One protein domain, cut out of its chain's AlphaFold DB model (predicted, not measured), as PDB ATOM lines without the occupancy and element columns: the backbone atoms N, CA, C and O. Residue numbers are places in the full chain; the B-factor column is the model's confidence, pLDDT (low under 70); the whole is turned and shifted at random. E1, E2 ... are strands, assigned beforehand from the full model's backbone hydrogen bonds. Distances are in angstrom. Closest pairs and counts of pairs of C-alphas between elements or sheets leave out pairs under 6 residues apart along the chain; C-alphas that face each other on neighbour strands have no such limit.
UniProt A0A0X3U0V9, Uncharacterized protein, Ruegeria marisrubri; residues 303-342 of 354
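What this domain is: This is residues 303 to 342 of the 354 residues of an uncharacterized protein of Ruegeria marisrubri (UniProt A0A0X3U0V9). Picture one long, narrow hairpin of two antiparallel strands, E1 and E2, side by side, with a wide loop at one end whose residues 325 to 330 stick out free. At the other end the first printed stretch, residues 303 to 312, comes in from one side of the hairpin and leads into E1. The printed part has 40 residues, with no named helix and two named strands, E1 then E2; the class is all strand, though the strands hold 17 of the 40 residues. The whole is extended, with a radius of gyration of the C-alphas of 15.1 A, and its C-alphas span 41 by 21 by 13 A.

Where its parts are: Start at C-alpha 303, at (20.946, 24.189, 3.433), and go on to C-alpha 313 at (16.528, 11.229, 13.186), where E1 begins. E1, residues 313 to 321, runs 23.4 A to C-alpha 321 at (-3.246, 17.497, 2.323). After residues 322 to 333 comes E2, residues 334 to 341, which runs 22.6 A to C-alpha 341 at (16.451, 15.642, 14.818).

How they stand to each other: E1 and E2 are antiparallel neighbours and form a hairpin, with 161 degrees between their N-to-C directions. Look at the C-alphas of Phe 313 and Trp 341, which face each other at 4.7 A, and then at those of Asp 321 and Val 334, which face each other at 5.1 A. Within hydrogen-bond range you find N 317 and O 338 at 2.8 A, and N 336 and O 319 at 2.9 A.

The domain as a whole: The two C-alphas farthest apart, those of Asn 328 and Ile 342, are 42.5 A apart. The printed part has no cut, and the link from E1 to E2 is long, with 12 residues. The mean pLDDT of the printed part is 74.8; look for values under 70 at residues 324 to 331 and at residue 342.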
ATOM      1  N   THR A 303      20.978  25.091   4.593       73.56
ATOM      2  CA  THR A 303      20.946  24.189   3.433       73.56
ATOM      3  C   THR A 303      21.956  23.055   3.609       73.56
ATOM      4  O   THR A 303      23.021  23.228   4.203       73.56
ATOM      5  N   TYR A 304      21.630  21.870   3.090       72.81
ATOM      6  CA  TYR A 304      22.514  20.705   3.117       72.81
ATOM      7  C   TYR A 304      22.737  20.197   1.693       72.81
ATOM      8  O   TYR A 304      21.784  19.900   0.981       72.81
ATOM      9  N   ASN A 305      24.001  20.032   1.294       76.50
ATOM     10  CA  ASN A 305      24.358  19.511  -0.034       76.50
ATOM     11  C   ASN A 305      24.170  17.989  -0.159       76.50
ATOM     12  O   ASN A 305      24.202  17.442  -1.258       76.50
ATOM     13  N   LYS A 306      24.021  17.285   0.969       79.06
ATOM     14  CA  LYS A 306      23.759  15.843   1.034       79.06
ATOM     15  C   LYS A 306      22.733  15.569   2.135       79.06
ATOM     16  O   LYS A 306      22.796  16.226   3.175       79.06
ATOM     17  N   PRO A 307      21.814  14.607   1.948       72.75
ATOM     18  CA  PRO A 307      20.887  14.217   3.001       72.75
ATOM     19  C   PRO A 307      21.663  13.707   4.221       72.75
ATOM     20  O   PRO A 307      22.599  12.919   4.079       72.75
ATOM     21  N   LEU A 308      21.269  14.142   5.422       74.94
ATOM     22  CA  LEU A 308      21.859  13.627   6.658       74.94
ATOM     23  C   LEU A 308      21.575  12.115   6.791       74.94
ATOM     24  O   LEU A 308      20.517  11.644   6.348       74.94
ATOM     25  N   PRO A 309      22.491  11.340   7.402       77.62
ATOM     26  CA  PRO A 309      22.302   9.909   7.614       77.62
ATOM     27  C   PRO A 309      21.024   9.584   8.399       77.62
ATOM     28  O   PRO A 309      20.646  10.301   9.322       77.62
ATOM     29  N   ARG A 310      20.368   8.459   8.072       71.25
ATOM     30  CA  ARG A 310      19.082   8.061   8.684       71.25
ATOM     31  C   ARG A 310      19.130   7.920  10.211       71.25
ATOM     32  O   ARG A 310      18.118   8.158  10.853       71.25
ATOM     33  N   HIS A 311      20.284   7.575  10.777       76.62
ATOM     34  CA  HIS A 311      20.464   7.392  12.219       76.62
ATOM     35  C   HIS A 311      20.512   8.707  13.020       76.62
ATOM     36  O   HIS A 311      20.605   8.662  14.238       76.62
ATOM     37  N   HIS A 312      20.455   9.873  12.365       73.75
ATOM     38  CA  HIS A 312      20.382  11.179  13.036       73.75
ATOM     39  C   HIS A 312      18.947  11.616  13.379       73.75
ATOM     40  O   HIS A 312      18.765  12.691  13.945       73.75
ATOM     41  N   PHE A 313      17.927  10.839  13.018       79.75
ATOM     42  CA  PHE A 313      16.528  11.229  13.186       79.75
ATOM     43  C   PHE A 313      15.793  10.244  14.096       79.75
ATOM     44  O   PHE A 313      15.926   9.037  13.920       79.75
ATOM     45  N   GLU A 314      14.993  10.753  15.032       82.50
ATOM     46  CA  GLU A 314      14.143   9.939  15.922       82.50
ATOM     47  C   GLU A 314      12.861   9.475  15.264       82.50
ATOM     48  O   GLU A 314      12.385   8.368  15.501       82.50
ATOM     49  N   ALA A 315      12.264  10.369  14.486       81.12
ATOM     50  CA  ALA A 315      10.925  10.190  13.973       81.12
ATOM     51  C   ALA A 315      10.810  10.791  12.581       81.12
ATOM     52  O   ALA A 315      11.446  11.797  12.247       81.12
ATOM     53  N   VAL A 316       9.949  10.168  11.784       85.62
ATOM     54  CA  VAL A 316       9.462  10.712  10.523       85.62
ATOM     55  C   VAL A 316       7.987  11.030  10.723       85.62
ATOM     56  O   VAL A 316       7.204  10.142  11.042       85.62
ATOM     57  N   VAL A 317       7.621  12.296  10.548       85.75
ATOM     58  CA  VAL A 317       6.236  12.773  10.609       85.75
ATOM     59  C   VAL A 317       5.818  13.150   9.199       85.75
ATOM     60  O   VAL A 317       6.546  13.858   8.505       85.75
ATOM     61  N   GLN A 318       4.655  12.683   8.765       91.31
ATOM     62  CA  GLN A 318       4.098  13.049   7.469       91.31
ATOM     63  C   GLN A 318       2.765  13.751   7.669       91.31
ATOM     64  O   GLN A 318       1.934  13.285   8.444       91.31
ATOM     65  N   SER A 319       2.578  14.862   6.963       86.19
ATOM     66  CA  SER A 319       1.298  15.553   6.873       86.19
ATOM     67  C   SER A 319       0.825  15.505   5.429       86.19
ATOM     68  O   SER A 319       1.590  15.816   4.510       86.19
ATOM     69  N   TRP A 320      -0.412  15.066   5.246       86.44
ATOM     70  CA  TRP A 320      -1.037  14.874   3.948       86.44
ATOM     71  C   TRP A 320      -2.197  15.847   3.815       86.44
ATOM     72  O   TRP A 320      -3.125  15.811   4.619       86.44
ATOM     73  N   ASP A 321      -2.133  16.683   2.787       80.00
ATOM     74  CA  ASP A 321      -3.246  17.497   2.323       80.00
ATOM     75  C   ASP A 321      -3.814  16.834   1.067       80.00
ATOM     76  O   ASP A 321      -3.142  16.755   0.035       80.00
ATOM     77  N   LEU A 322      -4.993  16.227   1.197       80.44
ATOM     78  CA  LEU A 322      -5.590  15.401   0.150       80.44
ATOM     79  C   LEU A 322      -6.596  16.224  -0.653       80.44
ATOM     80  O   LEU A 322      -7.534  16.788  -0.095       80.44
ATOM     81  N   ALA A 323      -6.478  16.193  -1.978       74.06
ATOM     82  CA  ALA A 323      -7.510  16.717  -2.862       74.06
ATOM     83  C   ALA A 323      -8.644  15.684  -2.994       74.06
ATOM     84  O   ALA A 323      -8.453  14.611  -3.564       74.06
ATOM     85  N   VAL A 324      -9.824  15.976  -2.432       62.28
ATOM     86  CA  VAL A 324     -10.917  14.986  -2.275       62.28
ATOM     87  C   VAL A 324     -11.916  14.976  -3.448       62.28
ATOM     88  O   VAL A 324     -12.797  14.122  -3.506       62.28
ATOM     89  N   VAL A 325     -11.785  15.869  -4.436       59.00
ATOM     90  CA  VAL A 325     -12.729  15.948  -5.571       59.00
ATOM     91  C   VAL A 325     -12.073  15.425  -6.861       59.00
ATOM     92  O   VAL A 325     -10.959  15.846  -7.167       59.00
ATOM     93  N   PRO A 326     -12.721  14.553  -7.664       51.03
ATOM     94  CA  PRO A 326     -12.204  14.136  -8.968       51.03
ATOM     95  C   PRO A 326     -12.543  15.161 -10.066       51.03
ATOM     96  O   PRO A 326     -13.709  15.494 -10.271       51.03
ATOM     97  N   GLY A 327     -11.533  15.642 -10.794       54.59
ATOM     98  CA  GLY A 327     -11.674  16.575 -11.918       54.59
ATOM     99  C   GLY A 327     -10.311  16.937 -12.519       54.59
ATOM    100  O   GLY A 327      -9.333  17.068 -11.789       54.59
ATOM    101  N   ASN A 328     -10.226  17.098 -13.846       56.59
ATOM    102  CA  ASN A 328      -8.962  17.343 -14.573       56.59
ATOM    103  C   ASN A 328      -8.354  18.751 -14.351       56.59
ATOM    104  O   ASN A 328      -7.383  19.108 -15.015       56.59
ATOM    105  N   THR A 329      -8.919  19.546 -13.439       55.22
ATOM    106  CA  THR A 329      -8.481  20.905 -13.070       55.22
ATOM    107  C   THR A 329      -8.309  21.078 -11.555       55.22
ATOM    108  O   THR A 329      -8.294  22.208 -11.078       55.22
ATOM    109  N   ASN A 330      -8.244  19.984 -10.790       56.41
ATOM    110  CA  ASN A 330      -8.273  20.046  -9.329       56.41
ATOM    111  C   ASN A 330      -6.873  20.149  -8.709       56.41
ATOM    112  O   ASN A 330      -5.877  19.763  -9.324       56.41
ATOM    113  N   ASP A 331      -6.832  20.667  -7.478       59.69
ATOM    114  CA  ASP A 331      -5.616  20.876  -6.694       59.69
ATOM    115  C   ASP A 331      -4.830  19.578  -6.456       59.69
ATOM    116  O   ASP A 331      -5.376  18.471  -6.420       59.69
ATOM    117  N   TYR A 332      -3.513  19.706  -6.300       71.50
ATOM    118  CA  TYR A 332      -2.638  18.569  -6.032       71.50
ATOM    119  C   TYR A 332      -2.861  18.030  -4.617       71.50
ATOM    120  O   TYR A 332      -2.989  18.787  -3.663       71.50
ATOM    121  N   THR A 333      -2.791  16.707  -4.465       79.94
ATOM    122  CA  THR A 333      -2.544  16.106  -3.151       79.94
ATOM    123  C   THR A 333      -1.080  16.325  -2.780       79.94
ATOM    124  O   THR A 333      -0.184  15.924  -3.527       79.94
ATOM    125  N   VAL A 334      -0.828  16.936  -1.627       81.94
ATOM    126  CA  VAL A 334       0.518  17.273  -1.159       81.94
ATOM    127  C   VAL A 334       0.857  16.455   0.082       81.94
ATOM    128  O   VAL A 334       0.151  16.486   1.085       81.94
ATOM    129  N   CYS A 335       1.990  15.753   0.043       85.81
ATOM    130  CA  CYS A 335       2.616  15.186   1.235       85.81
ATOM    131  C   CYS A 335       3.819  16.033   1.631       85.81
ATOM    132  O   CYS A 335       4.765  16.191   0.858       85.81
ATOM    133  N   THR A 336       3.840  16.486   2.879       84.00
ATOM    134  CA  THR A 336       5.042  17.031   3.513       84.00
ATOM    135  C   THR A 336       5.634  15.985   4.453       84.00
ATOM    136  O   THR A 336       4.911  15.308   5.183       84.00
ATOM    137  N   THR A 337       6.956  15.796   4.402       84.62
ATOM    138  CA  THR A 337       7.679  14.841   5.257       84.62
ATOM    139  C   THR A 337       8.682  15.590   6.122       84.62
ATOM    140  O   THR A 337       9.629  16.187   5.613       84.62
ATOM    141  N   PHE A 338       8.500  15.510   7.433       83.56
ATOM    142  CA  PHE A 338       9.359  16.104   8.446       83.56
ATOM    143  C   PHE A 338      10.161  15.009   9.145       83.56
ATOM    144  O   PHE A 338       9.653  13.919   9.405       83.56
ATOM    145  N   ARG A 339      11.427  15.288   9.463       84.06
ATOM    146  CA  ARG A 339      12.258  14.400  10.282       84.06
ATOM    147  C   ARG A 339      12.669  15.133  11.550       84.06
ATOM    148  O   ARG A 339      13.271  16.199  11.456       84.06
ATOM    149  N   ALA A 340      12.340  14.573  12.709       79.69
ATOM    150  CA  ALA A 340      12.729  15.134  13.997       79.69
ATOM    151  C   ALA A 340      14.194  14.775  14.290       79.69
ATOM    152  O   ALA A 340      14.560  13.598  14.279       79.69
ATOM    153  N   TRP A 341      15.033  15.790  14.490       75.69
ATOM    154  CA  TRP A 341      16.451  15.642  14.818       75.69
ATOM    155  C   TRP A 341      16.650  15.752  16.333       75.69
ATOM    156  O   TRP A 341      16.251  16.761  16.913       75.69
ATOM    157  N   ILE A 342      17.318  14.770  16.950       62.34
ATOM    158  CA  ILE A 342      17.891  14.955  18.291       62.34
ATOM    159  C   ILE A 342      19.267  15.582  18.117       62.34
ATOM    160  O   ILE A 342      20.130  14.978  17.467       62.34
TER     161      ILE A 342